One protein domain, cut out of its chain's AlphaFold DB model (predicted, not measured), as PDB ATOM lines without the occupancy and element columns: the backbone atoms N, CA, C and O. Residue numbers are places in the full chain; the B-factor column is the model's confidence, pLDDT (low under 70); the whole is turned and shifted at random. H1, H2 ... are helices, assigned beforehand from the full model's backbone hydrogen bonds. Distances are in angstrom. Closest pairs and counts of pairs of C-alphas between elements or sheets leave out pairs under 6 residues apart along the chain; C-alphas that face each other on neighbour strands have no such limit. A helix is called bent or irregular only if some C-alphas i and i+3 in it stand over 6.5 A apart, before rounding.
ATOM      1  N   LYS A   6     -42.299 -43.856 -35.476       91.81
ATOM      2  CA  LYS A   6     -43.580 -44.566 -35.386       91.81
ATOM      3  C   LYS A   6     -43.434 -46.051 -35.046       91.81
ATOM      4  O   LYS A   6     -44.178 -46.558 -34.217       91.81
ATOM      5  N   GLU A   7     -42.470 -46.740 -35.646       92.38
ATOM      6  CA  GLU A   7     -42.270 -48.176 -35.415       92.38
ATOM      7  C   GLU A   7     -41.744 -48.436 -34.003       92.38
ATOM      8  O   GLU A   7     -42.218 -49.336 -33.319       92.38
ATOM      9  N   ILE A   8     -40.799 -47.610 -33.541       93.75
ATOM     10  CA  ILE A   8     -40.269 -47.684 -32.171       93.75
ATOM     11  C   ILE A   8     -41.372 -47.360 -31.151       93.75
ATOM     12  O   ILE A   8     -41.473 -48.007 -30.112       93.75
ATOM     13  N   ALA A   9     -42.212 -46.368 -31.452       95.25
ATOM     14  CA  ALA A   9     -43.333 -45.971 -30.610       95.25
ATOM     15  C   ALA A   9     -44.341 -47.117 -30.439       95.25
ATOM     16  O   ALA A   9     -44.706 -47.445 -29.312       95.25
ATOM     17  N   GLN A  10     -44.719 -47.778 -31.538       94.75
ATOM     18  CA  GLN A  10     -45.614 -48.937 -31.514       94.75
ATOM     19  C   GLN A  10     -45.025 -50.115 -30.731       94.75
ATOM     20  O   GLN A  10     -45.725 -50.718 -29.925       94.75
ATOM     21  N   GLU A  11     -43.740 -50.416 -30.925       93.56
ATOM     22  CA  GLU A  11     -43.071 -51.544 -30.265       93.56
ATOM     23  C   GLU A  11     -42.924 -51.349 -28.752       93.56
ATOM     24  O   GLU A  11     -43.048 -52.296 -27.978       93.56
ATOM     25  N   LEU A  12     -42.695 -50.109 -28.313       94.06
ATOM     26  CA  LEU A  12     -42.524 -49.781 -26.898       94.06
ATOM     27  C   LEU A  12     -43.823 -49.349 -26.202       94.06
ATOM     28  O   LEU A  12     -43.796 -49.114 -24.991       94.06
ATOM     29  N   GLY A  13     -44.933 -49.225 -26.936       95.31
ATOM     30  CA  GLY A  13     -46.202 -48.706 -26.416       95.31
ATOM     31  C   GLY A  13     -46.117 -47.239 -25.981       95.31
ATOM     32  O   GLY A  13     -46.729 -46.844 -24.991       95.31
ATOM     33  N   LEU A  14     -45.309 -46.437 -26.676       94.81
ATOM     34  CA  LEU A  14     -45.062 -45.026 -26.375       94.81
ATOM     35  C   LEU A  14     -45.672 -44.120 -27.447       94.81
ATOM     36  O   LEU A  14     -45.986 -44.555 -28.550       94.81
ATOM     37  N   SER A  15     -45.795 -42.825 -27.144       94.75
ATOM     38  CA  SER A  15     -46.146 -41.837 -28.167       94.75
ATOM     39  C   SER A  15     -44.947 -41.533 -29.074       94.75
ATOM     40  O   SER A  15     -43.796 -41.524 -28.626       94.75
ATOM     41  N   GLU A  16     -45.209 -41.209 -30.343       94.69
ATOM     42  CA  GLU A  16     -44.164 -40.771 -31.282       94.69
ATOM     43  C   GLU A  16     -43.415 -39.531 -30.768       94.69
ATOM     44  O   GLU A  16     -42.202 -39.410 -30.947       94.69
ATOM     45  N   ALA A  17     -44.116 -38.643 -30.054       94.19
ATOM     46  CA  ALA A  17     -43.527 -37.473 -29.412       94.19
ATOM     47  C   ALA A  17     -42.508 -37.864 -28.330       94.19
ATOM     48  O   ALA A  17     -41.410 -37.311 -28.298       94.19
ATOM     49  N   THR A  18     -42.821 -38.857 -27.488       94.50
ATOM     50  CA  THR A  18     -41.901 -39.379 -26.461       94.50
ATOM     51  C   THR A  18     -40.639 -39.963 -27.090       94.50
ATOM     52  O   THR A  18     -39.534 -39.697 -26.616       94.50
ATOM     53  N   VAL A  19     -40.788 -40.716 -28.184       95.06
ATOM     54  CA  VAL A  19     -39.650 -41.257 -28.942       95.06
ATOM     55  C   VAL A  19     -38.815 -40.124 -29.540       95.06
ATOM     56  O   VAL A  19     -37.596 -40.121 -29.389       95.06
ATOM     57  N   SER A  20     -39.451 -39.115 -30.141       92.75
ATOM     58  CA  SER A  20     -38.763 -37.942 -30.693       92.75
ATOM     59  C   SER A  20     -37.973 -37.174 -29.628       92.75
ATOM     60  O   SER A  20     -36.798 -36.868 -29.832       92.75
ATOM     61  N   LEU A  21     -38.574 -36.908 -28.467       94.62
ATOM     62  CA  LEU A  21     -37.907 -36.240 -27.347       94.62
ATOM     63  C   LEU A  21     -36.671 -37.028 -26.888       94.62
ATOM     64  O   LEU A  21     -35.596 -36.449 -26.728       94.62
ATOM     65  N   ALA A  22     -36.805 -38.349 -26.737       94.56
ATOM     66  CA  ALA A  22     -35.718 -39.223 -26.306       94.56
ATOM     67  C   ALA A  22     -34.555 -39.256 -27.309       94.56
ATOM     68  O   ALA A  22     -33.401 -39.117 -26.900       94.56
ATOM     69  N   LEU A  23     -34.860 -39.393 -28.606       91.62
ATOM     70  CA  LEU A  23     -33.871 -39.415 -29.690       91.62
ATOM     71  C   LEU A  23     -33.135 -38.076 -29.833       91.62
ATOM     72  O   LEU A  23     -31.944 -38.056 -30.119       91.62
ATOM     73  N   ASN A  24     -33.825 -36.960 -29.584       92.06
ATOM     74  CA  ASN A  24     -33.257 -35.612 -29.661       92.06
ATOM     75  C   ASN A  24     -32.634 -35.127 -28.338       92.06
ATOM     76  O   ASN A  24     -32.354 -33.937 -28.201       92.06
ATOM     77  N   ASN A  25     -32.444 -36.009 -27.349       88.31
ATOM     78  CA  ASN A  25     -31.908 -35.662 -26.026       88.31
ATOM     79  C   ASN A  25     -32.658 -34.515 -25.316       88.31
ATOM     80  O   ASN A  25     -32.074 -33.791 -24.511       88.31
ATOM     81  N   ARG A  26     -33.956 -34.351 -25.588       91.12
ATOM     82  CA  ARG A  26     -34.786 -33.317 -24.962       91.12
ATOM     83  C   ARG A  26     -35.168 -33.726 -23.527       91.12
ATOM     84  O   ARG A  26     -35.342 -34.920 -23.263       91.12
ATOM     85  N   PRO A  27     -35.311 -32.764 -22.595       88.56
ATOM     86  CA  PRO A  27     -35.836 -33.039 -21.259       88.56
ATOM     87  C   PRO A  27     -37.311 -33.474 -21.325       88.56
ATOM     88  O   PRO A  27     -37.990 -33.244 -22.323       88.56
ATOM     89  N   GLY A  28     -37.811 -34.100 -20.255       89.94
ATOM     90  CA  GLY A  28     -39.211 -34.547 -20.159       89.94
ATOM     91  C   GLY A  28     -39.446 -36.035 -20.442       89.94
ATOM     92  O   GLY A  28     -40.585 -36.490 -20.398       89.94
ATOM     93  N   VAL A  29     -38.387 -36.815 -20.685       93.38
ATOM     94  CA  VAL A  29     -38.457 -38.282 -20.773       93.38
ATOM     95  C   VAL A  29     -37.681 -38.894 -19.612       93.38
ATOM     96  O   VAL A  29     -36.539 -38.516 -19.356       93.38
ATOM     97  N   ASN A  30     -38.287 -39.859 -18.922       94.12
ATOM     98  CA  ASN A  30     -37.621 -40.608 -17.858       94.12
ATOM     99  C   ASN A  30     -36.349 -41.290 -18.404       94.12
ATOM    100  O   ASN A  30     -36.365 -41.876 -19.488       94.12
ATOM    101  N   ALA A  31     -35.257 -41.249 -17.637       93.31
ATOM    102  CA  ALA A  31     -33.995 -41.896 -17.980       93.31
ATOM    103  C   ALA A  31     -34.158 -43.391 -18.311       93.31
ATOM    104  O   ALA A  31     -33.525 -43.875 -19.248       93.31
ATOM    105  N   ASN A  32     -35.032 -44.113 -17.598       95.12
ATOM    106  CA  ASN A  32     -35.332 -45.515 -17.905       95.12
ATOM    107  C   ASN A  32     -35.981 -45.656 -19.295       95.12
ATOM    108  O   ASN A  32     -35.504 -46.416 -20.133       95.12
ATOM    109  N   THR A  33     -37.009 -44.852 -19.577       94.12
ATOM    110  CA  THR A  33     -37.691 -44.830 -20.879       94.12
ATOM    111  C   THR A  33     -36.728 -44.471 -22.009       94.12
ATOM    112  O   THR A  33     -36.742 -45.109 -23.057       94.12
ATOM    113  N   LYS A  34     -35.836 -43.500 -21.784       94.81
ATOM    114  CA  LYS A  34     -34.807 -43.108 -22.752       94.81
ATOM    115  C   LYS A  34     -33.849 -44.260 -23.063       94.81
ATOM    116  O   LYS A  34     -33.570 -44.498 -24.233       94.81
ATOM    117  N   LYS A  35     -33.394 -45.004 -22.046       95.19
ATOM    118  CA  LYS A  35     -32.554 -46.199 -22.240       95.19
ATOM    119  C   LYS A  35     -33.261 -47.250 -23.096       95.19
ATOM    120  O   LYS A  35     -32.701 -47.664 -24.103       95.19
ATOM    121  N   ARG A  36     -34.516 -47.582 -22.773       95.75
ATOM    122  CA  ARG A  36     -35.322 -48.552 -23.542       95.75
ATOM    123  C   ARG A  36     -35.477 -48.154 -25.014       95.75
ATOM    124  O   ARG A  36     -35.372 -49.001 -25.896       95.75
ATOM    125  N   ILE A  37     -35.703 -46.866 -25.284       95.12
ATOM    126  CA  ILE A  37     -35.802 -46.340 -26.656       95.12
ATOM    127  C   ILE A  37     -34.480 -46.524 -27.407       95.12
ATOM    128  O   ILE A  37     -34.482 -47.007 -28.536       95.12
ATOM    129  N   LEU A  38     -33.351 -46.171 -26.786       93.62
ATOM    130  CA  LEU A  38     -32.027 -46.292 -27.405       93.62
ATOM    131  C   LEU A  38     -31.633 -47.754 -27.662       93.62
ATOM    132  O   LEU A  38     -31.086 -48.060 -28.720       93.62
ATOM    133  N   GLU A  39     -31.946 -48.660 -26.736       95.31
ATOM    134  CA  GLU A  39     -31.722 -50.100 -26.907       95.31
ATOM    135  C   GLU A  39     -32.548 -50.669 -28.067       95.31
ATOM    136  O   GLU A  39     -32.005 -51.381 -28.911       95.31
ATOM    137  N   CYS A  40     -33.828 -50.296 -28.173       94.12
ATOM    138  CA  CYS A  40     -34.689 -50.704 -29.287       94.12
ATOM    139  C   CYS A  40     -34.146 -50.210 -30.639       94.12
ATOM    140  O   CYS A  40     -34.079 -50.969 -31.609       94.12
ATOM    141  N   VAL A  41     -33.692 -48.953 -30.703       93.00
ATOM    142  CA  VAL A  41     -33.063 -48.386 -31.907       93.00
ATOM    143  C   VAL A  41     -31.824 -49.185 -32.297       93.00
ATOM    144  O   VAL A  41     -31.689 -49.563 -33.461       93.00
ATOM    145  N   ARG A  42     -30.942 -49.468 -31.334       92.25
ATOM    146  CA  ARG A  42     -29.715 -50.235 -31.567       92.25
ATOM    147  C   ARG A  42     -30.022 -51.638 -32.091       92.25
ATOM    148  O   ARG A  42     -29.467 -52.030 -33.113       92.25
ATOM    149  N   ALA A  43     -30.946 -52.356 -31.455       91.25
ATOM    150  CA  ALA A  43     -31.337 -53.699 -31.877       91.25
ATOM    151  C   ALA A  43     -31.892 -53.722 -33.314       91.25
ATOM    152  O   ALA A  43     -31.561 -54.612 -34.100       91.25
ATOM    153  N   LYS A  44     -32.696 -52.719 -33.697       89.44
ATOM    154  CA  LYS A  44     -33.185 -52.584 -35.079       89.44
ATOM    155  C   LYS A  44     -32.061 -52.291 -36.070       89.44
ATOM    156  O   LYS A  44     -32.062 -52.876 -37.147       89.44
ATOM    157  N   GLN A  45     -31.104 -51.428 -35.723       88.31
ATOM    158  CA  GLN A  45     -29.944 -51.159 -36.582       88.31
ATOM    159  C   GLN A  45     -29.116 -52.426 -36.809       88.31
ATOM    160  O   GLN A  45     -28.795 -52.744 -37.949       88.31
ATOM    161  N   GLU A  46     -28.828 -53.179 -35.747       87.44
ATOM    162  CA  GLU A  46     -28.078 -54.438 -35.831       87.44
ATOM    163  C   GLU A  46     -28.806 -55.485 -36.688       87.44
ATOM    164  O   GLU A  46     -28.176 -56.186 -37.480       87.44
ATOM    165  N   LYS A  47     -30.138 -55.579 -36.578       85.81
ATOM    166  CA  LYS A  47     -30.944 -56.487 -37.405       85.81
ATOM    167  C   LYS A  47     -30.924 -56.096 -38.883       85.81
ATOM    168  O   LYS A  47     -30.791 -56.965 -39.738       85.81
ATOM    169  N   GLU A  48     -31.039 -54.807 -39.181       83.31
ATOM    170  CA  GLU A  48     -30.960 -54.321 -40.555       83.31
ATOM    171  C   GLU A  48     -29.580 -54.600 -41.161       83.31
ATOM    172  O   GLU A  48     -29.511 -55.140 -42.258       83.31
ATOM    173  N   LEU A  49     -28.489 -54.320 -40.437       80.44
ATOM    174  CA  LEU A  49     -27.123 -54.610 -40.895       80.44
ATOM    175  C   LEU A  49     -26.938 -56.098 -41.241       80.44
ATOM    176  O   LEU A  49     -26.454 -56.417 -42.325       80.44
ATOM    177  N   LYS A  50     -27.427 -57.007 -40.387       78.44
ATOM    178  CA  LYS A  50     -27.410 -58.457 -40.660       78.44
ATOM    179  C   LYS A  50     -28.227 -58.845 -41.893       78.44
ATOM    180  O   LYS A  50     -27.832 -59.748 -42.632       78.44
ATOM    181  N   ASN A  51     -29.358 -58.180 -42.134       75.50
ATOM    182  CA  ASN A  51     -30.156 -58.424 -43.336       75.50
ATOM    183  C   ASN A  51     -29.386 -58.030 -44.606       75.50
ATOM    184  O   ASN A  51     -29.447 -58.770 -45.584       75.50
ATOM    185  N   PHE A  52     -28.635 -56.922 -44.587       67.62
ATOM    186  CA  PHE A  52     -27.782 -56.514 -45.712       67.62
ATOM    187  C   PHE A  52     -26.644 -57.514 -45.971       67.62
ATOM    188  O   PHE A  52     -26.468 -57.939 -47.109       67.62
ATOM    189  N   GLU A  53     -25.939 -57.969 -44.929       62.78
ATOM    190  CA  GLU A  53     -24.869 -58.976 -45.064       62.78
ATOM    191  C   GLU A  53     -25.392 -60.317 -45.606       62.78
ATOM    192  O   GLU A  53     -24.749 -60.971 -46.429       62.78
ATOM    193  N   THR A  54     -26.588 -60.734 -45.184       58.72
ATOM    194  CA  THR A  54     -27.201 -61.985 -45.664       58.72
ATOM    195  C   THR A  54     -27.644 -61.872 -47.129       58.72
ATOM    196  O   THR A  54     -27.567 -62.849 -47.871       58.72
ATOM    197  N   GLN A  55     -28.074 -60.683 -47.567       55.88
ATOM    198  CA  GLN A  55     -28.454 -60.429 -48.959       55.88
ATOM    199  C   GLN A  55     -27.232 -60.464 -49.888       55.88
ATOM    200  O   GLN A  55     -27.307 -61.126 -50.918       55.88
ATOM    201  N   GLU A  56     -26.098 -59.858 -49.518       54.44
ATOM    202  CA  GLU A  56     -24.873 -59.890 -50.341       54.44
ATOM    203  C   GLU A  56     -24.307 -61.306 -50.523       54.44
ATOM    204  O   GLU A  56     -23.903 -61.666 -51.628       54.44
ATOM    205  N   ASN A  57     -24.375 -62.154 -49.492       53.28
ATOM    206  CA  ASN A  57     -23.960 -63.559 -49.600       53.28
ATOM    207  C   ASN A  57     -24.892 -64.419 -50.480       53.28
ATOM    208  O   ASN A  57     -24.547 -65.554 -50.802       53.28
ATOM    209  N   SER A  58     -26.059 -63.901 -50.881       54.09
ATOM    210  CA  SER A  58     -27.006 -64.591 -51.772       54.09
ATOM    211  C   SER A  58     -26.927 -64.145 -53.236       54.09
ATOM    212  O   SER A  58     -27.486 -64.813 -54.104       54.09
TER     213      SER A  58
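AT A GLANCE: This is residues 6 to 58 of the 88 residues of the protein "HTH lacI-type domain-containing protein" of Ruminococcus gnavus (strain ATCC 29149 / VPI C7-9) (UniProt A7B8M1). One long straight helix, H3, has a small compact head at its first end, where two short helices, H1 and H2, pack across it and stand nearly at right angles to each other; the far part of H3 sticks out as a bare arm. Residues 45 to 58, of which 45 to 56 belong to H3, make this arm; with it the longest span is 45 A, and the body without it spans 23 by 16 by 15 A. The printed part has 53 residues, with three named helices in the order H1, H2, H3 and no named strand, and its class is all helix. The whole is loose, with a radius of gyration of the C-alphas of 13.5 A, and it spans 45 by 17 by 15 A.

IN THESE COORDINATES: The longest helix is H3, residues 31 to 56, which measures 38.1 A from C-alpha 31 at (-33.995, -41.896, -17.980) to C-alpha 56 at (-24.873, -59.890, -50.341). H2 holds residues 16 to 23, Glu 16 to Leu 23, and is 10.5 A long. H1 holds residues 6 to 12 and is 10.0 A long; its C-alpha 6 stands at (-43.580, -44.566, -35.386). No helix is bent or irregular.

HOW THE PARTS SIT: H3 touches H2 with residues 34 to 38 alone. The closest C-alphas of the two are those of Lys 34 and Ala 22, 5.3 A apart, and their lines are about perpendicular, at 87 degrees. H3 touches H1 with residues 37 to 41 alone, and here the closest C-alphas are those of Cys 40 and Ile 8, 7.0 A apart. H1 and H3 run opposite ways at a steep tilt of 64 degrees. H1 and H2 touch as well, about perpendicular at 84 degrees, with the C-alphas of Ala 9 and Glu 16 closest at 5.3 A. The helix packing is mostly crossed: of these 3 pairs, 0 are at a shallow tilt. In H1, H2 and H3 every pair of O i and N i+4 is within hydrogen-bond range.

THE WHOLE: The outline is a rod, and the two C-alphas farthest apart are those of Gly 28 and Ser 58, at 45.3 A. Without residues 45 to 58, which stand free, the body of 39 residues spans 23 by 16 by 15 A and has a radius of gyration of 8.8 A. The printed part has no cut. The link from H1 to H2 is tight, with 3 residues, and the link from H2 to H3 is short, with 7 residues; no link is long. The mean pLDDT of the printed part is 87.3, and confidence is low, under 70, at residues 52 to 58.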